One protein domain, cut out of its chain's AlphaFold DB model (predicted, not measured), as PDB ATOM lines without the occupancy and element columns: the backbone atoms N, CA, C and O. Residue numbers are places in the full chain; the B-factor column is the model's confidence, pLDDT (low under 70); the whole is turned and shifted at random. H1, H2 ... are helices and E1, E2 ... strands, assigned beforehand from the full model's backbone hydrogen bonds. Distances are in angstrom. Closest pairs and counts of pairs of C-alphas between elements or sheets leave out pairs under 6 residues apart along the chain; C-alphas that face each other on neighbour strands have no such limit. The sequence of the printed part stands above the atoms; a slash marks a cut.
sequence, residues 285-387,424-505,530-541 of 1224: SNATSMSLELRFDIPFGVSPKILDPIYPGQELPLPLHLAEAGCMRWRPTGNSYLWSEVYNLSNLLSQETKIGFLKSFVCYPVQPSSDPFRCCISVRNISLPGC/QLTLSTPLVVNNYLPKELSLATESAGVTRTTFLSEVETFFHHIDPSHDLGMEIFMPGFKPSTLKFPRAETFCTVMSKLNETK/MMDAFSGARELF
ATOM      1  N   SER A 285     -58.818  -0.549  37.196       89.12
ATOM      2  CA  SER A 285     -57.960   0.529  37.698       89.12
ATOM      3  C   SER A 285     -56.608   0.514  36.978       89.12
ATOM      4  O   SER A 285     -55.918  -0.511  36.981       89.12
ATOM      5  N   ASN A 286     -56.225   1.616  36.322       90.06
ATOM      6  CA  ASN A 286     -54.963   1.712  35.578       90.06
ATOM      7  C   ASN A 286     -53.848   2.342  36.431       90.06
ATOM      8  O   ASN A 286     -53.673   3.557  36.441       90.06
ATOM      9  N   ALA A 287     -53.041   1.514  37.093       86.06
ATOM     10  CA  ALA A 287     -51.833   1.923  37.815       86.06
ATOM     11  C   ALA A 287     -50.560   1.793  36.944       86.06
ATOM     12  O   ALA A 287     -49.486   1.441  37.438       86.06
ATOM     13  N   THR A 288     -50.671   2.047  35.635       88.38
ATOM     14  CA  THR A 288     -49.532   2.098  34.704       88.38
ATOM     15  C   THR A 288     -49.279   3.519  34.203       88.38
ATOM     16  O   THR A 288     -50.192   4.335  34.130       88.38
ATOM     17  N   SER A 289     -48.043   3.817  33.793       86.38
ATOM     18  CA  SER A 289     -47.650   5.124  33.242       86.38
ATOM     19  C   SER A 289     -48.162   5.412  31.818       86.38
ATOM     20  O   SER A 289     -47.725   6.373  31.188       86.38
ATOM     21  N   MET A 290     -49.064   4.586  31.277       86.38
ATOM     22  CA  MET A 290     -49.573   4.687  29.908       86.38
ATOM     23  C   MET A 290     -51.096   4.522  29.870       86.38
ATOM     24  O   MET A 290     -51.671   3.742  30.626       86.38
ATOM     25  N   SER A 291     -51.761   5.236  28.963       89.75
ATOM     26  CA  SER A 291     -53.188   5.049  28.688       89.75
ATOM     27  C   SER A 291     -53.445   3.731  27.949       89.75
ATOM     28  O   SER A 291     -52.700   3.358  27.035       89.75
ATOM     29  N   LEU A 292     -54.509   3.025  28.339       89.31
ATOM     30  CA  LEU A 292     -54.834   1.683  27.851       89.31
ATOM     31  C   LEU A 292     -56.209   1.656  27.171       89.31
ATOM     32  O   LEU A 292     -57.209   2.053  27.759       89.31
ATOM     33  N   GLU A 293     -56.259   1.152  25.939       90.06
ATOM     34  CA  GLU A 293     -57.503   0.839  25.232       90.06
ATOM     35  C   GLU A 293     -58.012  -0.551  25.628       90.06
ATOM     36  O   GLU A 293     -57.248  -1.524  25.690       90.06
ATOM     37  N   LEU A 294     -59.327  -0.654  25.821       87.56
ATOM     38  CA  LEU A 294     -60.018  -1.881  26.200       87.56
ATOM     39  C   LEU A 294     -61.046  -2.281  25.134       87.56
ATOM     40  O   LEU A 294     -61.843  -1.466  24.675       87.56
ATOM     41  N   ARG A 295     -61.061  -3.565  24.770       87.38
ATOM     42  CA  ARG A 295     -61.987  -4.156  23.800       87.38
ATOM     43  C   ARG A 295     -62.669  -5.390  24.375       87.38
ATOM     44  O   ARG A 295     -61.996  -6.292  24.864       87.38
ATOM     45  N   PHE A 296     -63.984  -5.481  24.198       85.12
ATOM     46  CA  PHE A 296     -64.755  -6.697  24.441       85.12
ATOM     47  C   PHE A 296     -65.005  -7.468  23.137       85.12
ATOM     48  O   PHE A 296     -65.557  -6.930  22.174       85.12
ATOM     49  N   ASP A 297     -64.626  -8.746  23.122       77.56
ATOM     50  CA  ASP A 297     -64.974  -9.702  22.069       77.56
ATOM     51  C   ASP A 297     -66.310 -10.375  22.419       77.56
ATOM     52  O   ASP A 297     -66.372 -11.293  23.237       77.56
ATOM     53  N   ILE A 298     -67.388  -9.903  21.790       70.56
ATOM     54  CA  ILE A 298     -68.743 -10.439  21.958       70.56
ATOM     55  C   ILE A 298     -68.944 -11.590  20.947       70.56
ATOM     56  O   ILE A 298     -68.692 -11.391  19.754       70.56
ATOM     57  N   PRO A 299     -69.377 -12.795  21.364       54.28
ATOM     58  CA  PRO A 299     -69.706 -13.870  20.429       54.28
ATOM     59  C   PRO A 299     -70.969 -13.550  19.602       54.28
ATOM     60  O   PRO A 299     -71.760 -12.684  19.956       54.28
ATOM     61  N   PHE A 300     -71.187 -14.297  18.514       48.88
ATOM     62  CA  PHE A 300     -72.375 -14.207  17.636       48.88
ATOM     63  C   PHE A 300     -72.503 -12.946  16.753       48.88
ATOM     64  O   PHE A 300     -73.585 -12.395  16.579       48.88
ATOM     65  N   GLY A 301     -71.413 -12.542  16.091       46.91
ATOM     66  CA  GLY A 301     -71.481 -11.722  14.866       46.91
ATOM     67  C   GLY A 301     -71.749 -10.224  15.048       46.91
ATOM     68  O   GLY A 301     -71.762  -9.493  14.060       46.91
ATOM     69  N   VAL A 302     -71.911  -9.755  16.285       57.22
ATOM     70  CA  VAL A 302     -71.907  -8.325  16.625       57.22
ATOM     71  C   VAL A 302     -70.473  -7.783  16.535       57.22
ATOM     72  O   VAL A 302     -69.508  -8.492  16.823       57.22
ATOM     73  N   SER A 303     -70.305  -6.521  16.135       58.06
ATOM     74  CA  SER A 303     -68.998  -5.851  16.150       58.06
ATOM     75  C   SER A 303     -68.440  -5.741  17.581       58.06
ATOM     76  O   SER A 303     -69.193  -5.347  18.476       58.06
ATOM     77  N   PRO A 304     -67.143  -6.016  17.820       69.50
ATOM     78  CA  PRO A 304     -66.547  -5.910  19.152       69.50
ATOM     79  C   PRO A 304     -66.608  -4.465  19.661       69.50
ATOM     80  O   PRO A 304     -66.231  -3.537  18.941       69.50
ATOM     81  N   LYS A 305     -67.062  -4.269  20.903       76.25
ATOM     82  CA  LYS A 305     -67.152  -2.936  21.512       76.25
ATOM     83  C   LYS A 305     -65.794  -2.553  22.098       76.25
ATOM     84  O   LYS A 305     -65.291  -3.226  22.997       76.25
ATOM     85  N   ILE A 306     -65.212  -1.480  21.576       80.12
ATOM     86  CA  ILE A 306     -64.065  -0.791  22.178       80.12
ATOM     87  C   ILE A 306     -64.631   0.255  23.149       80.12
ATOM     88  O   ILE A 306     -65.650   0.875  22.842       80.12
ATOM     89  N   LEU A 307     -64.020   0.390  24.325       79.56
ATOM     90  CA  LEU A 307     -64.303   1.461  25.283       79.56
ATOM     91  C   LEU A 307     -63.223   2.542  25.199       79.56
ATOM     92  O   LEU A 307     -62.124   2.292  24.695       79.56
ATOM     93  N   ASP A 308     -63.546   3.728  25.705       81.25
ATOM     94  CA  ASP A 308     -62.631   4.864  25.733       81.25
ATOM     95  C   ASP A 308     -61.344   4.548  26.527       81.25
ATOM     96  O   ASP A 308     -61.366   3.704  27.433       81.25
ATOM     97  N   PRO A 309     -60.201   5.178  26.188       86.00
ATOM     98  CA  PRO A 309     -58.936   4.909  26.859       86.00
ATOM     99  C   PRO A 309     -58.975   5.188  28.360       86.00
ATOM    100  O   PRO A 309     -59.367   6.269  28.790       86.00
ATOM    101  N   ILE A 310     -58.468   4.243  29.151       87.81
ATOM    102  CA  ILE A 310     -58.312   4.407  30.596       87.81
ATOM    103  C   ILE A 310     -56.963   5.078  30.850       87.81
ATOM    104  O   ILE A 310     -55.907   4.494  30.575       87.81
ATOM    105  N   TYR A 311     -56.983   6.305  31.357       88.44
ATOM    106  CA  TYR A 311     -55.787   7.091  31.656       88.44
ATOM    107  C   TYR A 311     -55.056   6.587  32.919       88.44
ATOM    108  O   TYR A 311     -55.669   5.925  33.761       88.44
ATOM    109  N   PRO A 312     -53.751   6.881  33.081       86.31
ATOM    110  CA  PRO A 312     -53.022   6.614  34.323       86.31
ATOM    111  C   PRO A 312     -53.748   7.174  35.555       86.31
ATOM    112  O   PRO A 312     -54.144   8.337  35.572       86.31
ATOM    113  N   GLY A 313     -53.929   6.341  36.580       84.25
ATOM    114  CA  GLY A 313     -54.645   6.667  37.817       84.25
ATOM    115  C   GLY A 313     -56.176   6.598  37.738       84.25
ATOM    116  O   GLY A 313     -56.830   6.747  38.767       84.25
ATOM    117  N   GLN A 314     -56.769   6.364  36.562       84.94
ATOM    118  CA  GLN A 314     -58.224   6.314  36.394       84.94
ATOM    119  C   GLN A 314     -58.804   4.942  36.777       84.94
ATOM    120  O   GLN A 314     -58.236   3.895  36.450       84.94
ATOM    121  N   GLU A 315     -59.984   4.961  37.405       85.62
ATOM    122  CA  GLU A 315     -60.831   3.781  37.607       85.62
ATOM    123  C   GLU A 315     -62.080   3.829  36.707       85.62
ATOM    124  O   GLU A 315     -62.647   4.894  36.463       85.62
ATOM    125  N   LEU A 316     -62.509   2.666  36.216       86.62
ATOM    126  CA  LEU A 316     -63.645   2.475  35.314       86.62
ATOM    127  C   LEU A 316     -64.416   1.198  35.709       86.62
ATOM    128  O   LEU A 316     -63.860   0.102  35.599       86.62
ATOM    129  N   PRO A 317     -65.685   1.275  36.147       87.06
ATOM    130  CA  PRO A 317     -66.522   0.085  36.291       87.06
ATOM    131  C   PRO A 317     -66.848  -0.519  34.919       87.06
ATOM    132  O   PRO A 317     -67.106   0.196  33.951       87.06
ATOM    133  N   LEU A 318     -66.826  -1.851  34.821       86.25
ATOM    134  CA  LEU A 318     -67.080  -2.547  33.559       86.25
ATOM    135  C   LEU A 318     -68.577  -2.546  33.200       86.25
ATOM    136  O   LEU A 318     -69.413  -2.571  34.110       86.25
ATOM    137  N   PRO A 319     -68.949  -2.606  31.904       83.75
ATOM    138  CA  PRO A 319     -70.347  -2.688  31.497       83.75
ATOM    139  C   PRO A 319     -71.060  -3.875  32.142       83.75
ATOM    140  O   PRO A 319     -70.582  -5.006  32.051       83.75
ATOM    141  N   LEU A 320     -72.215  -3.624  32.766       82.62
ATOM    142  CA  LEU A 320     -72.882  -4.574  33.664       82.62
ATOM    143  C   LEU A 320     -73.064  -5.977  33.054       82.62
ATOM    144  O   LEU A 320     -72.656  -6.969  33.649       82.62
ATOM    145  N   HIS A 321     -73.580  -6.057  31.827       76.38
ATOM    146  CA  HIS A 321     -73.822  -7.317  31.113       76.38
ATOM    147  C   HIS A 321     -72.545  -8.056  30.647       76.38
ATOM    148  O   HIS A 321     -72.643  -9.161  30.118       76.38
ATOM    149  N   LEU A 322     -71.355  -7.468  30.823       76.25
ATOM    150  CA  LEU A 322     -70.055  -8.052  30.462       76.25
ATOM    151  C   LEU A 322     -69.138  -8.282  31.673       76.25
ATOM    152  O   LEU A 322     -68.128  -8.963  31.519       76.25
ATOM    153  N   ALA A 323     -69.466  -7.745  32.852       75.62
ATOM    154  CA  ALA A 323     -68.554  -7.663  33.998       75.62
ATOM    155  C   ALA A 323     -68.019  -9.026  34.487       75.62
ATOM    156  O   ALA A 323     -66.852  -9.122  34.851       75.62
ATOM    157  N   GLU A 324     -68.826 -10.089  34.445       73.19
ATOM    158  CA  GLU A 324     -68.427 -11.426  34.931       73.19
ATOM    159  C   GLU A 324     -68.274 -12.476  33.811       73.19
ATOM    160  O   GLU A 324     -67.584 -13.479  33.991       73.19
ATOM    161  N   ALA A 325     -68.882 -12.240  32.642       73.19
ATOM    162  CA  ALA A 325     -68.944 -13.192  31.523       73.19
ATOM    163  C   ALA A 325     -68.246 -12.705  30.233       73.19
ATOM    164  O   ALA A 325     -68.265 -13.400  29.216       73.19
ATOM    165  N   GLY A 326     -67.662 -11.504  30.240       77.94
ATOM    166  CA  GLY A 326     -67.039 -10.897  29.065       77.94
ATOM    167  C   GLY A 326     -65.654 -11.462  28.727       77.94
ATOM    168  O   GLY A 326     -64.849 -11.787  29.599       77.94
ATOM    169  N   CYS A 327     -65.344 -11.498  27.432       82.94
ATOM    170  CA  CYS A 327     -63.999 -11.748  26.917       82.94
ATOM    171  C   CYS A 327     -63.326 -10.417  26.554       82.94
ATOM    172  O   CYS A 327     -63.834  -9.679  25.710       82.94
ATOM    173  N   MET A 328     -62.184 -10.113  27.173       86.38
ATOM    174  CA  MET A 328     -61.470  -8.837  27.049       86.38
ATOM    175  C   MET A 328     -60.161  -8.968  26.265       86.38
ATOM    176  O   MET A 328     -59.464  -9.983  26.353       86.38
ATOM    177  N   ARG A 329     -59.787  -7.893  25.563       88.25
ATOM    178  CA  ARG A 329     -58.432  -7.629  25.065       88.25
ATOM    179  C   ARG A 329     -58.000  -6.210  25.405       88.25
ATOM    180  O   ARG A 329     -58.820  -5.297  25.464       88.25
ATOM    181  N   TRP A 330     -56.694  -6.037  25.519       88.12
ATOM    182  CA  TRP A 330     -56.035  -4.835  26.013       88.12
ATOM    183  C   TRP A 330     -54.970  -4.383  25.007       88.12
ATOM    184  O   TRP A 330     -54.372  -5.229  24.329       88.12
ATOM    185  N   ARG A 331     -54.701  -3.077  24.912       89.38
ATOM    186  CA  ARG A 331     -53.460  -2.542  24.323       89.38
ATOM    187  C   ARG A 331     -53.131  -1.143  24.855       89.38
ATOM    188  O   ARG A 331     -54.047  -0.424  25.240       89.38
ATOM    189  N   PRO A 332     -51.859  -0.710  24.822       89.50
ATOM    190  CA  PRO A 332     -51.519   0.711  24.843       89.50
ATOM    191  C   PRO A 332     -52.287   1.505  23.786       89.50
ATOM    192  O   PRO A 332     -52.477   1.012  22.674       89.50
ATOM    193  N   THR A 333     -52.674   2.739  24.108       86.94
ATOM    194  CA  THR A 333     -53.333   3.648  23.157       86.94
ATOM    195  C   THR A 333     -52.545   3.829  21.861       86.94
ATOM    196  O   THR A 333     -51.350   4.134  21.887       86.94
ATOM    197  N   GLY A 334     -53.239   3.729  20.728       82.44
ATOM    198  CA  GLY A 334     -52.677   3.908  19.393       82.44
ATOM    199  C   GLY A 334     -52.249   2.606  18.704       82.44
ATOM    200  O   GLY A 334     -52.562   1.496  19.120       82.44
ATOM    201  N   ASN A 335     -51.552   2.746  17.573       79.25
ATOM    202  CA  ASN A 335     -51.302   1.647  16.624       79.25
ATOM    203  C   ASN A 335     -49.846   1.144  16.602       79.25
ATOM    204  O   ASN A 335     -49.437   0.476  15.656       79.25
ATOM    205  N   SER A 336     -49.057   1.452  17.634       83.12
ATOM    206  CA  SER A 336     -47.703   0.909  17.834       83.12
ATOM    207  C   SER A 336     -47.706  -0.539  18.337       83.12
ATOM    208  O   SER A 336     -46.742  -1.265  18.092       83.12
ATOM    209  N   TYR A 337     -48.791  -0.973  18.987       86.75
ATOM    210  CA  TYR A 337     -48.948  -2.301  19.580       86.75
ATOM    211  C   TYR A 337     -50.171  -3.048  19.039       86.75
ATOM    212  O   TYR A 337     -51.216  -2.465  18.735       86.75
ATOM    213  N   LEU A 338     -50.029  -4.370  18.953       88.25
ATOM    214  CA  LEU A 338     -51.113  -5.310  18.702       88.25
ATOM    215  C   LEU A 338     -51.941  -5.531  19.977       88.25
ATOM    216  O   LEU A 338     -51.436  -5.423  21.095       88.25
ATOM    217  N   TRP A 339     -53.213  -5.890  19.793       87.56
ATOM    218  CA  TRP A 339     -54.086  -6.341  20.879       87.56
ATOM    219  C   TRP A 339     -53.524  -7.586  21.570       87.56
ATOM    220  O   TRP A 339     -52.960  -8.464  20.913       87.56
ATOM    221  N   SER A 340     -53.740  -7.676  22.881       88.94
ATOM    222  CA  SER A 340     -53.416  -8.851  23.689       88.94
ATOM    223  C   SER A 340     -54.146 -10.127  23.235       88.94
ATOM    224  O   SER A 340     -55.088 -10.114  22.429       88.94
ATOM    225  N   GLU A 341     -53.773 -11.238  23.869       86.69
ATOM    226  CA  GLU A 341     -54.599 -12.446  23.936       86.69
ATOM    227  C   GLU A 341     -55.973 -12.170  24.582       86.69
ATOM    228  O   GLU A 341     -56.211 -11.097  25.147       86.69
ATOM    229  N   VAL A 342     -56.898 -13.128  24.457       84.69
ATOM    230  CA  VAL A 342     -58.277 -13.012  24.959       84.69
ATOM    231  C   VAL A 342     -58.356 -13.511  26.399       84.69
ATOM    232  O   VAL A 342     -58.149 -14.694  26.660       84.69
ATOM    233  N   TYR A 343     -58.737 -12.628  27.317       82.75
ATOM    234  CA  TYR A 343     -58.945 -12.955  28.725       82.75
ATOM    235  C   TYR A 343     -60.441 -13.081  29.008       82.75
ATOM    236  O   TYR A 343     -61.177 -12.104  28.900       82.75
ATOM    237  N   ASN A 344     -60.900 -14.277  29.377       83.19
ATOM    238  CA  ASN A 344     -62.254 -14.462  29.901       83.19
ATOM    239  C   ASN A 344     -62.300 -13.985  31.363       83.19
ATOM    240  O   ASN A 344     -61.576 -14.526  32.207       83.19
ATOM    241  N   LEU A 345     -63.159 -13.003  31.653       81.94
ATOM    242  CA  LEU A 345     -63.365 -12.449  32.990       81.94
ATOM    243  C   LEU A 345     -63.714 -13.522  34.020       81.94
ATOM    244  O   LEU A 345     -63.124 -13.506  35.098       81.94
ATOM    245  N   SER A 346     -64.553 -14.511  33.685       77.88
ATOM    246  CA  SER A 346     -64.927 -15.558  34.645       77.88
ATOM    247  C   SER A 346     -63.687 -16.262  35.195       77.88
ATOM    248  O   SER A 346     -63.529 -16.380  36.402       77.88
ATOM    249  N   ASN A 347     -62.744 -16.631  34.322       77.56
ATOM    250  CA  ASN A 347     -61.504 -17.314  34.697       77.56
ATOM    251  C   ASN A 347     -60.503 -16.383  35.402       77.56
ATOM    252  O   ASN A 347     -59.696 -16.835  36.215       77.56
ATOM    253  N   LEU A 348     -60.540 -15.085  35.085       77.75
ATOM    254  CA  LEU A 348     -59.707 -14.067  35.721       77.75
ATOM    255  C   LEU A 348     -60.153 -13.813  37.173       77.75
ATOM    256  O   LEU A 348     -59.304 -13.560  38.031       77.75
ATOM    257  N   LEU A 349     -61.447 -13.965  37.465       76.12
ATOM    258  CA  LEU A 349     -62.049 -13.785  38.789       76.12
ATOM    259  C   LEU A 349     -62.126 -15.089  39.615       76.12
ATOM    260  O   LEU A 349     -61.901 -15.063  40.825       76.12
ATOM    261  N   SER A 350     -62.399 -16.243  38.992       65.06
ATOM    262  CA  SER A 350     -62.814 -17.489  39.668       65.06
ATOM    263  C   SER A 350     -61.687 -18.351  40.267       65.06
ATOM    264  O   SER A 350     -61.781 -19.582  40.247       65.06
ATOM    265  N   GLN A 351     -60.599 -17.761  40.770       56.72
ATOM    266  CA  GLN A 351     -59.501 -18.526  41.382       56.72
ATOM    267  C   GLN A 351     -58.984 -17.902  42.677       56.72
ATOM    268  O   GLN A 351     -58.649 -16.719  42.722       56.72
ATOM    269  N   GLU A 352     -58.843 -18.748  43.704       52.94
ATOM    270  CA  GLU A 352     -58.062 -18.462  44.910       52.94
ATOM    271  C   GLU A 352     -56.660 -17.975  44.515       52.94
ATOM    272  O   GLU A 352     -55.953 -18.653  43.766       52.94
ATOM    273  N   THR A 353     -56.236 -16.823  45.038       52.44
ATOM    274  CA  THR A 353     -54.943 -16.197  44.723       52.44
ATOM    275  C   THR A 353     -53.781 -16.937  45.395       52.44
ATOM    276  O   THR A 353     -53.194 -16.483  46.378       52.44
ATOM    277  N   LYS A 354     -53.451 -18.119  44.867       58.22
ATOM    278  CA  LYS A 354     -52.289 -18.913  45.279       58.22
ATOM    279  C   LYS A 354     -51.011 -18.242  44.783       58.22
ATOM    280  O   LYS A 354     -50.851 -18.004  43.588       58.22
ATOM    281  N   ILE A 355     -50.111 -17.946  45.722       56.44
ATOM    282  CA  ILE A 355     -48.801 -17.334  45.463       56.44
ATOM    283  C   ILE A 355     -48.080 -18.143  44.373       56.44
ATOM    284  O   ILE A 355     -47.940 -19.357  44.502       56.44
ATOM    285  N   GLY A 356     -47.665 -17.466  43.299       54.03
ATOM    286  CA  GLY A 356     -47.065 -18.072  42.103       54.03
ATOM    287  C   GLY A 356     -47.945 -18.019  40.845       54.03
ATOM    288  O   GLY A 356     -47.406 -17.937  39.744       54.03
ATOM    289  N   PHE A 357     -49.279 -17.964  40.968       62.56
ATOM    290  CA  PHE A 357     -50.186 -17.797  39.818       62.56
ATOM    291  C   PHE A 357     -50.282 -16.330  39.369       62.56
ATOM    292  O   PHE A 357     -51.299 -15.662  39.555       62.56
ATOM    293  N   LEU A 358     -49.194 -15.830  38.776       68.12
ATOM    294  CA  LEU A 358     -49.095 -14.461  38.269       68.12
ATOM    295  C   LEU A 358     -50.007 -14.249  37.055       68.12
ATOM    296  O   LEU A 358     -49.861 -14.914  36.027       68.12
ATOM    297  N   LYS A 359     -50.918 -13.279  37.148       76.69
ATOM    298  CA  LYS A 359     -51.744 -12.833  36.020       76.69
ATOM    299  C   LYS A 359     -51.037 -11.660  35.344       76.69
ATOM    300  O   LYS A 359     -50.800 -10.630  35.965       76.69
ATOM    301  N   SER A 360     -50.691 -11.810  34.070       83.56
ATOM    302  CA  SER A 360     -50.109 -10.739  33.255       83.56
ATOM    303  C   SER A 360     -50.573 -10.847  31.804       83.56
ATOM    304  O   SER A 360     -51.043 -11.907  31.374       83.56
ATOM    305  N   PHE A 361     -50.456  -9.750  31.057       85.69
ATOM    306  CA  PHE A 361     -50.689  -9.721  29.615       85.69
ATOM    307  C   PHE A 361     -49.513  -9.119  28.851       85.69
ATOM    308  O   PHE A 361     -48.708  -8.365  29.402       85.69
ATOM    309  N   VAL A 362     -49.423  -9.478  27.569       89.06
ATOM    310  CA  VAL A 362     -48.391  -9.014  26.637       89.06
ATOM    311  C   VAL A 362     -49.057  -8.446  25.388       89.06
ATOM    312  O   VAL A 362     -49.918  -9.088  24.785       89.06
ATOM    313  N   CYS A 363     -48.628  -7.257  24.982       88.62
ATOM    314  CA  CYS A 363     -48.954  -6.630  23.710       88.62
ATOM    315  C   CYS A 363     -47.668  -6.553  22.881       88.62
ATOM    316  O   CYS A 363     -46.710  -5.866  23.248       88.62
ATOM    317  N   TYR A 364     -47.628  -7.279  21.766       88.12
ATOM    318  CA  TYR A 364     -46.474  -7.276  20.868       88.12
ATOM    319  C   TYR A 364     -46.461  -6.004  20.004       88.12
ATOM    320  O   TYR A 364     -47.526  -5.563  19.561       88.12
ATOM    321  N   PRO A 365     -45.291  -5.397  19.749       86.88
ATOM    322  CA  PRO A 365     -45.196  -4.211  18.914       86.88
ATOM    323  C   PRO A 365     -45.400  -4.570  17.440       86.88
ATOM    324  O   PRO A 365     -45.057  -5.662  16.988       86.88
ATOM    325  N   VAL A 366     -45.917  -3.618  16.663       84.38
ATOM    326  CA  VAL A 366     -46.087  -3.763  15.207       84.38
ATOM    327  C   VAL A 366     -44.733  -3.745  14.477       84.38
ATOM    328  O   VAL A 366     -44.604  -4.316  13.395       84.38
ATOM    329  N   GLN A 367     -43.702  -3.138  15.076       81.56
ATOM    330  CA  GLN A 367     -42.317  -3.200  14.599       81.56
ATOM    331  C   GLN A 367     -41.502  -4.191  15.453       81.56
ATOM    332  O   GLN A 367     -41.383  -3.980  16.660       81.56
ATOM    333  N   PRO A 368     -40.876  -5.231  14.866       72.88
ATOM    334  CA  PRO A 368     -40.152  -6.266  15.619       72.88
ATOM    335  C   PRO A 368     -38.820  -5.792  16.229       72.88
ATOM    336  O   PRO A 368     -38.153  -6.558  16.917       72.88
ATOM    337  N   SER A 369     -38.414  -4.547  15.964       71.00
ATOM    338  CA  SER A 369     -37.270  -3.867  16.584       71.00
ATOM    339  C   SER A 369     -37.616  -3.136  17.887       71.00
ATOM    340  O   SER A 369     -36.719  -2.601  18.532       71.00
ATOM    341  N   SER A 370     -38.900  -3.052  18.241       79.12
ATOM    342  CA  SER A 370     -39.379  -2.409  19.466       79.12
ATOM    343  C   SER A 370     -39.604  -3.427  20.586       79.12
ATOM    344  O   SER A 370     -39.649  -4.638  20.365       79.12
ATOM    345  N   ASP A 371     -39.762  -2.927  21.806       81.31
ATOM    346  CA  ASP A 371     -39.980  -3.749  22.993       81.31
ATOM    347  C   ASP A 371     -41.439  -4.245  23.091       81.31
ATOM    348  O   ASP A 371     -42.353  -3.532  22.677       81.31
ATOM    349  N   PRO A 372     -41.704  -5.438  23.662       86.88
ATOM    350  CA  PRO A 372     -43.055  -5.841  24.045       86.88
ATOM    351  C   PRO A 372     -43.546  -5.023  25.241       86.88
ATOM    352  O   PRO A 372     -42.812  -4.836  26.208       86.88
ATOM    353  N   PHE A 373     -44.808  -4.599  25.212       88.88
ATOM    354  CA  PHE A 373     -45.465  -4.011  26.376       88.88
ATOM    355  C   PHE A 373     -46.071  -5.134  27.221       88.88
ATOM    356  O   PHE A 373     -46.870  -5.926  26.720       88.88
ATOM    357  N   ARG A 374     -45.689  -5.221  28.495       89.62
ATOM    358  CA  ARG A 374     -46.212  -6.184  29.467       89.62
ATOM    359  C   ARG A 374     -46.829  -5.441  30.641       89.62
ATOM    360  O   ARG A 374     -46.314  -4.414  31.071       89.62
ATOM    361  N   CYS A 375     -47.893  -6.002  31.196       89.62
ATOM    362  CA  CYS A 375     -48.572  -5.457  32.365       89.62
ATOM    363  C   CYS A 375     -49.024  -6.595  33.284       89.62
ATOM    364  O   CYS A 375     -49.435  -7.660  32.817       89.62
ATOM    365  N   CYS A 376     -48.907  -6.376  34.590       89.00
ATOM    366  CA  CYS A 376     -49.335  -7.307  35.625       89.00
ATOM    367  C   CYS A 376     -50.769  -6.975  36.068       89.00
ATOM    368  O   CYS A 376     -51.194  -5.825  35.992       89.00
ATOM    369  N   ILE A 377     -51.517  -7.979  36.527       87.81
ATOM    370  CA  ILE A 377     -52.919  -7.846  36.943       87.81
ATOM    371  C   ILE A 377     -53.056  -8.387  38.367       87.81
ATOM    372  O   ILE A 377     -52.823  -9.573  38.600       87.81
ATOM    373  N   SER A 378     -53.488  -7.557  39.315       85.50
ATOM    374  CA  SER A 378     -53.993  -8.024  40.614       85.50
ATOM    375  C   SER A 378     -55.520  -7.966  40.666       85.50
ATOM    376  O   SER A 378     -56.167  -7.203  39.950       85.50
ATOM    377  N   VAL A 379     -56.100  -8.827  41.506       83.75
ATOM    378  CA  VAL A 379     -57.544  -8.928  41.746       83.75
ATOM    379  C   VAL A 379     -57.770  -8.831  43.251       83.75
ATOM    380  O   VAL A 379     -57.231  -9.647  44.001       83.75
ATOM    381  N   ARG A 380     -58.556  -7.850  43.699       81.00
ATOM    382  CA  ARG A 380     -58.939  -7.677  45.105       81.00
ATOM    383  C   ARG A 380     -60.447  -7.845  45.256       81.00
ATOM    384  O   ARG A 380     -61.213  -7.117  44.635       81.00
ATOM    385  N   ASN A 381     -60.860  -8.776  46.113       80.88
ATOM    386  CA  ASN A 381     -62.268  -9.100  46.339       80.88
ATOM    387  C   ASN A 381     -62.763  -8.440  47.635       80.88
ATOM    388  O   ASN A 381     -62.238  -8.723  48.711       80.88
ATOM    389  N   ILE A 382     -63.794  -7.604  47.542       80.62
ATOM    390  CA  ILE A 382     -64.488  -6.976  48.674       80.62
ATOM    391  C   ILE A 382     -65.828  -7.696  48.845       80.62
ATOM    392  O   ILE A 382     -66.654  -7.683  47.937       80.62
ATOM    393  N   SER A 383     -66.050  -8.362  49.978       77.88
ATOM    394  CA  SER A 383     -67.281  -9.133  50.213       77.88
ATOM    395  C   SER A 383     -68.489  -8.224  50.435       77.88
ATOM    396  O   SER A 383     -68.469  -7.406  51.356       77.88
ATOM    397  N   LEU A 384     -69.557  -8.417  49.661       74.81
ATOM    398  CA  LEU A 384     -70.819  -7.707  49.868       74.81
ATOM    399  C   LEU A 384     -71.630  -8.336  51.024       74.81
ATOM    400  O   LEU A 384     -71.627  -9.563  51.186       74.81
ATOM    401  N   PRO A 385     -72.340  -7.535  51.844       68.12
ATOM    402  CA  PRO A 385     -73.207  -8.053  52.899       68.12
ATOM    403  C   PRO A 385     -74.445  -8.729  52.292       68.12
ATOM    404  O   PRO A 385     -75.150  -8.130  51.484       68.12
ATOM    405  N   GLY A 386     -74.724  -9.977  52.684       54.59
ATOM    406  CA  GLY A 386     -75.791 -10.790  52.084       54.59
ATOM    407  C   GLY A 386     -77.179 -10.143  52.174       54.59
ATOM    408  O   GLY A 386     -77.635  -9.774  53.259       54.59
ATOM    409  N   CYS A 387     -77.859 -10.027  51.029       41.44
ATOM    410  CA  CYS A 387     -79.133  -9.321  50.918       41.44
ATOM    411  C   CYS A 387     -80.256 -10.006  51.725       41.44
ATOM    412  O   CYS A 387     -80.616 -11.158  51.477       41.44
ATOM    413  N   GLN A 424     -62.004  -5.480  42.409       86.19
ATOM    414  CA  GLN A 424     -61.116  -4.426  41.919       86.19
ATOM    415  C   GLN A 424     -59.960  -5.086  41.150       86.19
ATOM    416  O   GLN A 424     -59.180  -5.853  41.720       86.19
ATOM    417  N   LEU A 425     -59.887  -4.821  39.846       87.81
ATOM    418  CA  LEU A 425     -58.831  -5.246  38.934       87.81
ATOM    419  C   LEU A 425     -57.826  -4.108  38.780       87.81
ATOM    420  O   LEU A 425     -58.163  -3.072  38.211       87.81
ATOM    421  N   THR A 426     -56.591  -4.292  39.242       87.31
ATOM    422  CA  THR A 426     -55.540  -3.275  39.105       87.31
ATOM    423  C   THR A 426     -54.500  -3.722  38.088       87.31
ATOM    424  O   THR A 426     -53.926  -4.805  38.206       87.31
ATOM    425  N   LEU A 427     -54.262  -2.870  37.092       89.69
ATOM    426  CA  LEU A 427     -53.236  -3.039  36.068       89.69
ATOM    427  C   LEU A 427     -51.964  -2.310  36.503       89.69
ATOM    428  O   LEU A 427     -51.995  -1.097  36.677       89.69
ATOM    429  N   SER A 428     -50.859  -3.029  36.688       90.06
ATOM    430  CA  SER A 428     -49.603  -2.489  37.224       90.06
ATOM    431  C   SER A 428     -48.406  -2.756  36.308       90.06
ATOM    432  O   SER A 428     -48.372  -3.713  35.527       90.06
ATOM    433  N   THR A 429     -47.399  -1.883  36.370       91.00
ATOM    434  CA  THR A 429     -46.165  -2.038  35.584       91.00
ATOM    435  C   THR A 429     -45.288  -3.167  36.148       91.00
ATOM    436  O   THR A 429     -45.135  -3.231  37.368       91.00
ATOM    437  N   PRO A 430     -44.649  -4.020  35.320       90.19
ATOM    438  CA  PRO A 430     -43.849  -5.153  35.802       90.19
ATOM    439  C   PRO A 430     -42.693  -4.776  36.736       90.19
ATOM    440  O   PRO A 430     -42.419  -5.509  37.688       90.19
ATOM    441  N   LEU A 431     -42.035  -3.640  36.486       90.88
ATOM    442  CA  LEU A 431     -41.039  -3.053  37.379       90.88
ATOM    443  C   LEU A 431     -41.145  -1.518  37.389       90.88
ATOM    444  O   LEU A 431     -41.140  -0.892  36.327       90.88
ATOM    445  N   VAL A 432     -41.148  -0.933  38.587       90.69
ATOM    446  CA  VAL A 432     -40.849   0.486  38.846       90.69
ATOM    447  C   VAL A 432     -39.506   0.577  39.567       90.69
ATOM    448  O   VAL A 432     -39.288  -0.141  40.546       90.69
ATOM    449  N   VAL A 433     -38.614   1.465  39.129       90.44
ATOM    450  CA  VAL A 433     -37.376   1.791  39.855       90.44
ATOM    451  C   VAL A 433     -37.415   3.240  40.319       90.44
ATOM    452  O   VAL A 433     -37.635   4.154  39.527       90.44
ATOM    453  N   ASN A 434     -37.180   3.429  41.612       87.88
ATOM    454  CA  ASN A 434     -37.153   4.713  42.287       87.88
ATOM    455  C   ASN A 434     -35.707   5.052  42.669       87.88
ATOM    456  O   ASN A 434     -35.087   4.310  43.442       87.88
ATOM    457  N   ASN A 435     -35.173   6.162  42.157       87.25
ATOM    458  CA  ASN A 435     -33.848   6.658  42.535       87.25
ATOM    459  C   ASN A 435     -33.988   7.830  43.515       87.25
ATOM    460  O   ASN A 435     -34.444   8.905  43.136       87.25
ATOM    461  N   TYR A 436     -33.573   7.630  44.768       81.25
ATOM    462  CA  TYR A 436     -33.581   8.666  45.808       81.25
ATOM    463  C   TYR A 436     -32.162   9.123  46.194       81.25
ATOM    464  O   TYR A 436     -31.951   9.675  47.277       81.25
ATOM    465  N   LEU A 437     -31.163   8.886  45.336       83.12
ATOM    466  CA  LEU A 437     -29.812   9.419  45.517       83.12
ATOM    467  C   LEU A 437     -29.677  10.811  44.869       83.12
ATOM    468  O   LEU A 437     -30.224  11.037  43.793       83.12
ATOM    469  N   PRO A 438     -28.861  11.728  45.427       76.94
ATOM    470  CA  PRO A 438     -28.533  13.024  44.814       76.94
ATOM    471  C   PRO A 438     -27.567  12.897  43.611       76.94
ATOM    472  O   PRO A 438     -26.740  13.776  43.363       76.94
ATOM    473  N   LYS A 439     -27.624  11.773  42.893       79.44
ATOM    474  CA  LYS A 439     -26.843  11.453  41.699       79.44
ATOM    475  C   LYS A 439     -27.711  10.671  40.721       79.44
ATOM    476  O   LYS A 439     -28.401   9.729  41.112       79.44
ATOM    477  N   GLU A 440     -27.570  10.993  39.443       81.25
ATOM    478  CA  GLU A 440     -28.026  10.123  38.364       81.25
ATOM    479  C   GLU A 440     -27.306   8.770  38.447       81.25
ATOM    480  O   GLU A 440     -26.082   8.695  38.616       81.25
ATOM    481  N   LEU A 441     -28.082   7.699  38.319       86.62
ATOM    482  CA  LEU A 441     -27.591   6.337  38.141       86.62
ATOM    483  C   LEU A 441     -27.867   5.897  36.703       86.62
ATOM    484  O   LEU A 441     -28.781   6.411  36.055       86.62
ATOM    485  N   SER A 442     -27.143   4.893  36.219       87.06
ATOM    486  CA  SER A 442     -27.622   4.088  35.097       87.06
ATOM    487  C   SER A 442     -27.781   2.629  35.501       87.06
ATOM    488  O   SER A 442     -27.074   2.107  36.362       87.06
ATOM    489  N   LEU A 443     -28.783   1.989  34.912       88.12
ATOM    490  CA  LEU A 443     -29.234   0.646  35.230       88.12
ATOM    491  C   LEU A 443     -29.212  -0.190  33.953       88.12
ATOM    492  O   LEU A 443     -29.898   0.146  32.984       88.12
ATOM    493  N   ALA A 444     -28.452  -1.282  33.969       87.06
ATOM    494  CA  ALA A 444     -28.590  -2.362  33.005       87.06
ATOM    495  C   ALA A 444     -29.585  -3.401  33.539       87.06
ATOM    496  O   ALA A 444     -29.375  -3.954  34.619       87.06
ATOM    497  N   THR A 445     -30.646  -3.691  32.791       85.81
ATOM    498  CA  THR A 445     -31.545  -4.824  33.049       85.81
ATOM    499  C   THR A 445     -31.279  -5.931  32.035       85.81
ATOM    500  O   THR A 445     -31.205  -5.672  30.834       85.81
ATOM    501  N   GLU A 446     -31.143  -7.174  32.498       78.94
ATOM    502  CA  GLU A 446     -31.089  -8.351  31.626       78.94
ATOM    503  C   GLU A 446     -32.457  -9.042  31.614       78.94
ATOM    504  O   GLU A 446     -32.935  -9.518  32.645       78.94
ATOM    505  N   SER A 447     -33.102  -9.118  30.447       70.69
ATOM    506  CA  SER A 447     -34.373  -9.830  30.293       70.69
ATOM    507  C   SER A 447     -34.385 -10.636  28.996       70.69
ATOM    508  O   SER A 447     -34.079 -10.110  27.928       70.69
ATOM    509  N   ALA A 448     -34.709 -11.931  29.092       61.56
ATOM    510  CA  ALA A 448     -34.718 -12.882  27.973       61.56
ATOM    511  C   ALA A 448     -33.419 -12.904  27.122       61.56
ATOM    512  O   ALA A 448     -33.470 -13.132  25.915       61.56
ATOM    513  N   GLY A 449     -32.256 -12.664  27.744       63.94
ATOM    514  CA  GLY A 449     -30.952 -12.614  27.066       63.94
ATOM    515  C   GLY A 449     -30.646 -11.298  26.339       63.94
ATOM    516  O   GLY A 449     -29.653 -11.221  25.617       63.94
ATOM    517  N   VAL A 450     -31.471 -10.261  26.519       69.62
ATOM    518  CA  VAL A 450     -31.205  -8.897  26.041       69.62
ATOM    519  C   VAL A 450     -30.889  -8.002  27.237       69.62
ATOM    520  O   VAL A 450     -31.726  -7.819  28.123       69.62
ATOM    521  N   THR A 451     -29.690  -7.422  27.247       76.31
ATOM    522  CA  THR A 451     -29.293  -6.386  28.210       76.31
ATOM    523  C   THR A 451     -29.679  -5.008  27.675       76.31
ATOM    524  O   THR A 451     -29.298  -4.659  26.556       76.31
ATOM    525  N   ARG A 452     -30.398  -4.198  28.459       78.69
ATOM    526  CA  ARG A 452     -30.717  -2.798  28.122       78.69
ATOM    527  C   ARG A 452     -30.229  -1.854  29.209       78.69
ATOM    528  O   ARG A 452     -30.532  -2.068  30.377       78.69
ATOM    529  N   THR A 453     -29.517  -0.798  28.826       83.00
ATOM    530  CA  THR A 453     -29.092   0.282  29.726       83.00
ATOM    531  C   THR A 453     -30.054   1.464  29.669       83.00
ATOM    532  O   THR A 453     -30.467   1.901  28.598       83.00
ATOM    533  N   THR A 454     -30.404   1.996  30.838       83.31
ATOM    534  CA  THR A 454     -31.300   3.150  31.019       83.31
ATOM    535  C   THR A 454     -30.731   4.099  32.070       83.31
ATOM    536  O   THR A 454     -29.976   3.667  32.942       83.31
ATOM    537  N   PHE A 455     -31.054   5.389  31.983       84.50
ATOM    538  CA  PHE A 455     -30.664   6.388  32.980       84.50
ATOM    539  C   PHE A 455     -31.806   6.611  33.975       84.50
ATOM    540  O   PHE A 455     -32.966   6.690  33.581       84.50
ATOM    541  N   LEU A 456     -31.466   6.709  35.259       81.81
ATOM    542  CA  LEU A 456     -32.388   6.930  36.372       81.81
ATOM    543  C   LEU A 456     -32.250   8.379  36.864       81.81
ATOM    544  O   LEU A 456     -31.738   8.635  37.958       81.81
ATOM    545  N   SER A 457     -32.632   9.325  36.004       64.31
ATOM    546  CA  SER A 457     -32.658  10.769  36.287       64.31
ATOM    547  C   SER A 457     -33.983  11.244  36.899       64.31
ATOM    548  O   SER A 457     -34.035  12.314  37.496       64.31
ATOM    549  N   GLU A 458     -35.051  10.459  36.744       61.56
ATOM    550  CA  GLU A 458     -36.382  10.731  37.293       61.56
ATOM    551  C   GLU A 458     -36.590   9.985  38.623       61.56
ATOM    552  O   GLU A 458     -35.960   8.956  38.882       61.56
ATOM    553  N   VAL A 459     -37.475  10.516  39.477       68.12
ATOM    554  CA  VAL A 459     -37.760   9.963  40.817       68.12
ATOM    555  C   VAL A 459     -38.391   8.568  40.732       68.12
ATOM    556  O   VAL A 459     -38.081   7.711  41.555       68.12
ATOM    557  N   GLU A 460     -39.223   8.340  39.715       82.00
ATOM    558  CA  GLU A 460     -39.847   7.062  39.362       82.00
ATOM    559  C   GLU A 460     -39.579   6.761  37.884       82.00
ATOM    560  O   GLU A 460     -39.679   7.646  37.040       82.00
ATOM    561  N   THR A 461     -39.251   5.509  37.559       87.06
ATOM    562  CA  THR A 461     -38.991   5.056  36.182       87.06
ATOM    563  C   THR A 461     -39.661   3.704  35.926       87.06
ATOM    564  O   THR A 461     -39.589   2.795  36.756       87.06
ATOM    565  N   PHE A 462     -40.333   3.562  34.779       87.50
ATOM    566  CA  PHE A 462     -41.278   2.467  34.507       87.50
ATOM    567  C   PHE A 462     -40.779   1.517  33.408       87.50
ATOM    568  O   PHE A 462     -40.506   1.939  32.285       87.50
ATOM    569  N   PHE A 463     -40.721   0.216  33.703       88.38
ATOM    570  CA  PHE A 463     -40.141  -0.804  32.822       88.38
ATOM    571  C   PHE A 463     -41.190  -1.824  32.355       88.38
ATOM    572  O   PHE A 463     -41.362  -2.898  32.935       88.38
ATOM    573  N   HIS A 464     -41.866  -1.505  31.249       87.12
ATOM    574  CA  HIS A 464     -42.935  -2.336  30.671       87.12
ATOM    575  C   HIS A 464     -42.455  -3.599  29.939       87.12
ATOM    576  O   HIS A 464     -43.262  -4.480  29.676       87.12
ATOM    577  N   HIS A 465     -41.169  -3.731  29.595       85.44
ATOM    578  CA  HIS A 465     -40.684  -4.873  28.799       85.44
ATOM    579  C   HIS A 465     -40.316  -6.123  29.612       85.44
ATOM    580  O   HIS A 465     -40.057  -7.183  29.032       85.44
ATOM    581  N   ILE A 466     -40.252  -6.004  30.941       86.44
ATOM    582  CA  ILE A 466     -39.715  -7.033  31.839       86.44
ATOM    583  C   ILE A 466     -40.760  -8.119  32.109       86.44
ATOM    584  O   ILE A 466     -41.923  -7.837  32.383       86.44
ATOM    585  N   ASP A 467     -40.335  -9.379  32.034       85.06
ATOM    586  CA  ASP A 467     -41.169 -10.534  32.364       85.06
ATOM    587  C   ASP A 467     -41.190 -10.791  33.889       85.06
ATOM    588  O   ASP A 467     -40.149 -11.142  34.454       85.06
ATOM    589  N   PRO A 468     -42.346 -10.663  34.574       83.19
ATOM    590  CA  PRO A 468     -42.446 -10.880  36.020       83.19
ATOM    591  C   PRO A 468     -42.288 -12.356  36.431       83.19
ATOM    592  O   PRO A 468     -42.110 -12.637  37.619       83.19
ATOM    593  N   SER A 469     -42.317 -13.296  35.480       82.25
ATOM    594  CA  SER A 469     -42.237 -14.746  35.725       82.25
ATOM    595  C   SER A 469     -40.825 -15.231  36.084       82.25
ATOM    596  O   SER A 469     -40.664 -16.279  36.709       82.25
ATOM    597  N   HIS A 470     -39.797 -14.478  35.686       84.06
ATOM    598  CA  HIS A 470     -38.393 -14.891  35.732       84.06
ATOM    599  C   HIS A 470     -37.575 -14.084  36.757       84.06
ATOM    600  O   HIS A 470     -37.932 -12.960  37.122       84.06
ATOM    601  N   ASP A 471     -36.464 -14.647  37.238       85.69
ATOM    602  CA  ASP A 471     -35.499 -13.899  38.055       85.69
ATOM    603  C   ASP A 471     -34.872 -12.785  37.200       85.69
ATOM    604  O   ASP A 471     -34.466 -13.026  36.064       85.69
ATOM    605  N   LEU A 472     -34.793 -11.564  37.735       87.25
ATOM    606  CA  LEU A 472     -34.258 -10.400  37.026       87.25
ATOM    607  C   LEU A 472     -32.822 -10.112  37.481       87.25
ATOM    608  O   LEU A 472     -32.575  -9.866  38.666       87.25
ATOM    609  N   GLY A 473     -31.893 -10.118  36.523       86.81
ATOM    610  CA  GLY A 473     -30.535  -9.605  36.688       86.81
ATOM    611  C   GLY A 473     -30.493  -8.096  36.449       86.81
ATOM    612  O   GLY A 473     -31.062  -7.599  35.473       86.81
ATOM    613  N   MET A 474     -29.839  -7.368  37.352       89.00
ATOM    614  CA  MET A 474     -29.688  -5.915  37.294       89.00
ATOM    615  C   MET A 474     -28.234  -5.543  37.603       89.00
ATOM    616  O   MET A 474     -27.665  -6.045  38.573       89.00
ATOM    617  N   GLU A 475     -27.634  -4.644  36.829       89.50
ATOM    618  CA  GLU A 475     -26.346  -4.023  37.167       89.50
ATOM    619  C   GLU A 475     -26.541  -2.514  37.305       89.50
ATOM    620  O   GLU A 475     -27.061  -1.862  36.397       89.50
ATOM    621  N   ILE A 476     -26.154  -1.956  38.453       89.12
ATOM    622  CA  ILE A 476     -26.310  -0.532  38.756       89.12
ATOM    623  C   ILE A 476     -24.940   0.139  38.683       89.12
ATOM    624  O   ILE A 476     -23.974  -0.297  39.314       89.12
ATOM    625  N   PHE A 477     -24.877   1.224  37.921       86.69
ATOM    626  CA  PHE A 477     -23.690   2.020  37.654       86.69
ATOM    627  C   PHE A 477     -23.870   3.397  38.303       86.69
ATOM    628  O   PHE A 477     -24.837   4.108  38.020       86.69
ATOM    629  N   MET A 478     -22.926   3.792  39.160       84.62
ATOM    630  CA  MET A 478     -22.876   5.128  39.759       84.62
ATOM    631  C   MET A 478     -21.595   5.847  39.303       84.62
ATOM    632  O   MET A 478     -20.513   5.273  39.437       84.62
ATOM    633  N   PRO A 479     -21.655   7.106  38.826       79.94
ATOM    634  CA  PRO A 479     -20.465   7.832  38.382       79.94
ATOM    635  C   PRO A 479     -19.358   7.921  39.452       79.94
ATOM    636  O   PRO A 479     -19.566   8.484  40.539       79.94
ATOM    637  N   GLY A 480     -18.180   7.382  39.110       74.94
ATOM    638  CA  GLY A 480     -16.977   7.296  39.957       74.94
ATOM    639  C   GLY A 480     -16.838   6.009  40.787       74.94
ATOM    640  O   GLY A 480     -15.983   5.954  41.675       74.94
ATOM    641  N   PHE A 481     -17.697   5.016  40.542       82.00
ATOM    642  CA  PHE A 481     -17.714   3.727  41.225       82.00
ATOM    643  C   PHE A 481     -17.853   2.575  40.227       82.00
ATOM    644  O   PHE A 481     -18.439   2.718  39.152       82.00
ATOM    645  N   LYS A 482     -17.377   1.400  40.638       84.44
ATOM    646  CA  LYS A 482     -17.529   0.159  39.876       84.44
ATOM    647  C   LYS A 482     -19.001  -0.271  39.791       84.44
ATOM    648  O   LYS A 482     -19.767   0.037  40.708       84.44
ATOM    649  N   PRO A 483     -19.399  -1.002  38.731       84.44
ATOM    650  CA  PRO A 483     -20.748  -1.543  38.617       84.44
ATOM    651  C   PRO A 483     -21.021  -2.546  39.738       84.44
ATOM    652  O   PRO A 483     -20.186  -3.414  40.007       84.44
ATOM    653  N   SER A 484     -22.197  -2.454  40.351       87.06
ATOM    654  CA  SER A 484     -22.629  -3.369  41.409       87.06
ATOM    655  C   SER A 484     -23.846  -4.164  40.944       87.06
ATOM    656  O   SER A 484     -24.841  -3.598  40.488       87.06
ATOM    657  N   THR A 485     -23.760  -5.491  41.042       86.62
ATOM    658  CA  THR A 485     -24.795  -6.410  40.557       86.62
ATOM    659  C   THR A 485     -25.852  -6.681  41.626       86.62
ATOM    660  O   THR A 485     -25.568  -6.710  42.823       86.62
ATOM    661  N   LEU A 486     -27.092  -6.868  41.184       88.56
ATOM    662  CA  LEU A 486     -28.274  -7.075  42.011       88.56
ATOM    663  C   LEU A 486     -29.164  -8.138  41.360       88.56
ATOM    664  O   LEU A 486     -29.300  -8.198  40.136       88.56
ATOM    665  N   LYS A 487     -29.797  -8.982  42.179       88.50
ATOM    666  CA  LYS A 487     -30.778  -9.972  41.715       88.50
ATOM    667  C   LYS A 487     -32.129  -9.739  42.373       88.50
ATOM    668  O   LYS A 487     -32.219  -9.690  43.602       88.50
ATOM    669  N   PHE A 488     -33.176  -9.641  41.562       88.38
ATOM    670  CA  PHE A 488     -34.562  -9.608  42.022       88.38
ATOM    671  C   PHE A 488     -35.215 -10.954  41.655       88.38
ATOM    672  O   PHE A 488     -35.525 -11.171  40.480       88.38
ATOM    673  N   PRO A 489     -35.378 -11.887  42.612       85.19
ATOM    674  CA  PRO A 489     -35.916 -13.213  42.325       85.19
ATOM    675  C   PRO A 489     -37.427 -13.173  42.046       85.19
ATOM    676  O   PRO A 489     -38.121 -12.230  42.429       85.19
ATOM    677  N   ARG A 490     -37.939 -14.215  41.388       83.88
ATOM    678  CA  ARG A 490     -39.362 -14.386  41.067       83.88
ATOM    679  C   ARG A 490     -40.240 -14.570  42.310       83.88
ATOM    680  O   ARG A 490     -39.763 -14.942  43.384       83.88
ATOM    681  N   ALA A 491     -41.547 -14.378  42.132       81.81
ATOM    682  CA  ALA A 491     -42.500 -14.248  43.233       81.81
ATOM    683  C   ALA A 491     -42.531 -15.427  44.220       81.81
ATOM    684  O   ALA A 491     -42.532 -15.209  45.429       81.81
ATOM    685  N   GLU A 492     -42.490 -16.668  43.727       81.25
ATOM    686  CA  GLU A 492     -42.453 -17.879  44.564       81.25
ATOM    687  C   GLU A 492     -41.263 -17.870  45.542       81.25
ATOM    688  O   GLU A 492     -41.418 -18.144  46.733       81.25
ATOM    689  N   THR A 493     -40.079 -17.516  45.040       80.81
ATOM    690  CA  THR A 493     -38.814 -17.477  45.785       80.81
ATOM    691  C   THR A 493     -38.748 -16.269  46.722       80.81
ATOM    692  O   THR A 493     -38.180 -16.353  47.805       80.81
ATOM    693  N   PHE A 494     -39.339 -15.137  46.332       80.19
ATOM    694  CA  PHE A 494     -39.375 -13.930  47.160       80.19
ATOM    695  C   PHE A 494     -40.340 -14.082  48.349       80.19
ATOM    696  O   PHE A 494     -39.964 -13.838  49.494       80.19
ATOM    697  N   CYS A 495     -41.563 -14.570  48.112       75.06
ATOM    698  CA  CYS A 495     -42.580 -14.743  49.157       75.06
ATOM    699  C   CYS A 495     -42.274 -15.861  50.167       75.06
ATOM    700  O   CYS A 495     -42.846 -15.857  51.254       75.06
ATOM    701  N   THR A 496     -41.402 -16.819  49.839       72.88
ATOM    702  CA  THR A 496     -41.059 -17.941  50.737       72.88
ATOM    703  C   THR A 496     -39.958 -17.621  51.750       72.88
ATOM    704  O   THR A 496     -39.781 -18.386  52.697       72.88
ATOM    705  N   VAL A 497     -39.228 -16.510  51.585       65.25
ATOM    706  CA  VAL A 497     -38.028 -16.188  52.388       65.25
ATOM    707  C   VAL A 497     -38.151 -14.841  53.132       65.25
ATOM    708  O   VAL A 497     -37.280 -14.505  53.929       65.25
ATOM    709  N   MET A 498     -39.224 -14.068  52.911       68.44
ATOM    710  CA  MET A 498     -39.337 -12.669  53.361       68.44
ATOM    711  C   MET A 498     -40.483 -12.392  54.338       68.44
ATOM    712  O   MET A 498     -41.481 -13.110  54.398       68.44
ATOM    713  N   SER A 499     -40.343 -11.296  55.089       58.31
ATOM    714  CA  SER A 499     -41.395 -10.756  55.946       58.31
ATOM    715  C   SER A 499     -42.508 -10.083  55.133       58.31
ATOM    716  O   SER A 499     -42.309  -9.539  54.043       58.31
ATOM    717  N   LYS A 500     -43.719 -10.139  55.689       69.31
ATOM    718  CA  LYS A 500     -44.945  -9.609  55.096       69.31
ATOM    719  C   LYS A 500     -45.215  -8.203  55.640       69.31
ATOM    720  O   LYS A 500     -45.336  -8.049  56.853       69.31
ATOM    721  N   LEU A 501     -45.301  -7.201  54.762       50.69
ATOM    722  CA  LEU A 501     -45.449  -5.789  55.151       50.69
ATOM    723  C   LEU A 501     -46.920  -5.369  55.274       50.69
ATOM    724  O   LEU A 501     -47.306  -4.691  56.217       50.69
ATOM    725  N   ASN A 502     -47.735  -5.801  54.311       56.53
ATOM    726  CA  ASN A 502     -49.186  -5.612  54.243       56.53
ATOM    727  C   ASN A 502     -49.840  -6.939  53.824       56.53
ATOM    728  O   ASN A 502     -49.144  -7.918  53.561       56.53
ATOM    729  N   GLU A 503     -51.172  -7.008  53.712       58.62
ATOM    730  CA  GLU A 503     -51.859  -8.262  53.354       58.62
ATOM    731  C   GLU A 503     -51.407  -8.894  52.020       58.62
ATOM    732  O   GLU A 503     -51.483 -10.119  51.894       58.62
ATOM    733  N   THR A 504     -50.884  -8.096  51.079       66.81
ATOM    734  CA  THR A 504     -50.488  -8.518  49.719       66.81
ATOM    735  C   THR A 504     -49.017  -8.249  49.357       66.81
ATOM    736  O   THR A 504     -48.422  -9.029  48.611       66.81
ATOM    737  N   LYS A 505     -48.410  -7.171  49.886       78.31
ATOM    738  CA  LYS A 505     -47.031  -6.751  49.571       78.31
ATOM    739  C   LYS A 505     -45.988  -7.324  50.538       78.31
ATOM    740  O   LYS A 505     -46.148  -7.273  51.760       78.31
ATOM    741  N   MET A 530     -39.589  -4.263  46.843       87.38
ATOM    742  CA  MET A 530     -40.978  -4.560  47.187       87.38
ATOM    743  C   MET A 530     -41.664  -5.299  46.046       87.38
ATOM    744  O   MET A 530     -41.362  -5.087  44.874       87.38
ATOM    745  N   MET A 531     -42.594  -6.185  46.386       86.38
ATOM    746  CA  MET A 531     -43.308  -6.987  45.398       86.38
ATOM    747  C   MET A 531     -44.724  -7.303  45.876       86.38
ATOM    748  O   MET A 531     -44.925  -7.698  47.027       86.38
ATOM    749  N   ASP A 532     -45.700  -7.162  44.982       84.25
ATOM    750  CA  ASP A 532     -47.049  -7.695  45.180       84.25
ATOM    751  C   ASP A 532     -47.067  -9.193  44.835       84.25
ATOM    752  O   ASP A 532     -46.739  -9.590  43.716       84.25
ATOM    753  N   ALA A 533     -47.463 -10.031  45.795       76.50
ATOM    754  CA  ALA A 533     -47.501 -11.483  45.636       76.50
ATOM    755  C   ALA A 533     -48.551 -11.991  44.632       76.50
ATOM    756  O   ALA A 533     -48.486 -13.159  44.240       76.50
ATOM    757  N   PHE A 534     -49.521 -11.155  44.244       75.56
ATOM    758  CA  PHE A 534     -50.639 -11.557  43.388       75.56
ATOM    759  C   PHE A 534     -50.512 -11.072  41.938       75.56
ATOM    760  O   PHE A 534     -50.791 -11.853  41.030       75.56
ATOM    761  N   SER A 535     -50.040  -9.843  41.695       78.94
ATOM    762  CA  SER A 535     -49.685  -9.399  40.334       78.94
ATOM    763  C   SER A 535     -48.263  -9.802  39.918       78.94
ATOM    764  O   SER A 535     -48.008 -10.010  38.735       78.94
ATOM    765  N   GLY A 536     -47.326  -9.936  40.866       81.56
ATOM    766  CA  GLY A 536     -45.901 -10.141  40.577       81.56
ATOM    767  C   GLY A 536     -45.160  -8.871  40.146       81.56
ATOM    768  O   GLY A 536     -43.980  -8.955  39.795       81.56
ATOM    769  N   ALA A 537     -45.829  -7.713  40.183       87.94
ATOM    770  CA  ALA A 537     -45.222  -6.412  39.940       87.94
ATOM    771  C   ALA A 537     -44.165  -6.086  41.004       87.94
ATOM    772  O   ALA A 537     -44.324  -6.407  42.189       87.94
ATOM    773  N   ARG A 538     -43.078  -5.453  40.558       89.44
ATOM    774  CA  ARG A 538     -41.875  -5.184  41.349       89.44
ATOM    775  C   ARG A 538     -41.672  -3.683  41.508       89.44
ATOM    776  O   ARG A 538     -41.766  -2.922  40.553       89.44
ATOM    777  N   GLU A 539     -41.326  -3.269  42.710       90.06
ATOM    778  CA  GLU A 539     -40.956  -1.902  43.058       90.06
ATOM    779  C   GLU A 539     -39.545  -1.951  43.646       90.06
ATOM    780  O   GLU A 539     -39.249  -2.779  44.509       90.06
ATOM    781  N   LEU A 540     -38.647  -1.098  43.163       90.12
ATOM    782  CA  LEU A 540     -37.286  -0.979  43.677       90.12
ATOM    783  C   LEU A 540     -37.069   0.435  44.207       90.12
ATOM    784  O   LEU A 540     -37.359   1.395  43.496       90.12
ATOM    785  N   PHE A 541     -36.534   0.563  45.419       87.94
ATOM    786  CA  PHE A 541     -36.208   1.842  46.048       87.94
ATOM    787  C   PHE A 541     -34.717   1.890  46.382       87.94
ATOM    788  O   PHE A 541     -34.242   1.095  47.191       87.94
TER     789      PHE A 541
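Overview. This is residues 285 to 387, 424 to 505 and 530 to 541 of the 1224 residues of the protein "uncharacterized protein LOC107405899 isoform X3" of Ziziphus jujuba (UniProt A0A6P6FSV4). Two lobes stand side by side along the longest axis, each built of two small twisted sheets partly face to face: E1 E8 E7 E6 with E3 E2 E5 in one, E12 E9 E16 E15 with E11 E10 E13 E14 in the other. E8 runs on into E9, from lobe to lobe, and the small helices H1 and H2 lie at the margins. The printed part has 197 residues, under half in named elements, in the order E1 to E5, H1, E6 to E14, H2, E15, E16; the class is mostly strand. It is compact, with a radius of gyration of the C-alphas of 18.4 A and spans of 62 by 42 by 28 A.

Arrangement. The strongly twisted mixed sheet runs E1 (residues 285 to 287), E8 (424 to 428), E7 (373 to 383), E6 (359 to 363). E1 and E8 are parallel, with N 285 and O 425 2.8 A apart; E8 and E7 are antiparallel, with N 378 and O 426 at 3.0 A; E6 and E7 form a hairpin, with N 361 and O 375 at 2.9 A. E4 (315 to 317) pairs with no named strand; its C-alpha 315 is 4.3 A from C-alpha 285, the closest to E1. H1 (345 to 349) only grazes this sheet, with residues 348 to 349. The antiparallel sheet E3 (305 to 310), E2 (292 to 297), E5 (327 to 332) has N 307 and O 294 at 2.9 A and N 293 and O 331 at 2.8 A. The closest C-alphas of E5 and E6 are those of Arg 331 and Cys 363, 6.1 A. E8 runs on at 62 degrees into E9 (431 to 435), of the mixed sheet E12 (460 to 463), E9, E16 (538 to 541), E15 (530 to 532). N 461 and O 433 are 2.9 A apart, N 434 and O 540 2.8 A, N 530 and O 539 2.8 A. H2 (491 to 495) only grazes it. The strongly twisted antiparallel sheet E11 (450 to 456), E10 (441 to 447), E13 (472 to 477), E14 (484 to 488) has N 445 and O 452 at 2.9 A, N 444 and O 475 at 2.9 A and N 474 and O 486 at 3.0 A. C-alphas 435 and 456, the closest of E9 and E11, are 6.3 A apart. In H1 and H2 every O i to N i+4 pair is within hydrogen-bond range.

Along the chain. E1 begins at C-alpha 285 (-57.960, 0.529, 37.698). E7 measures 32.7 A, E10 19.2 A, E11 18.9 A and E5 17.8 A. E16 ends at C-alpha 541 (-36.208, 1.842, 46.048).

Size, cuts and confidence. The C-alphas of Cys 387 and Gly 480, the two farthest apart, are 65.3 A from each other. Residues 388 to 423 and 506 to 529 are not printed; the gaps are 20.7 A and 6.9 A between C-alphas. The link E5 to H1 is long. Mean pLDDT of the printed part is 80.1; residues under 70 include 350 to 358 and 497 to 504.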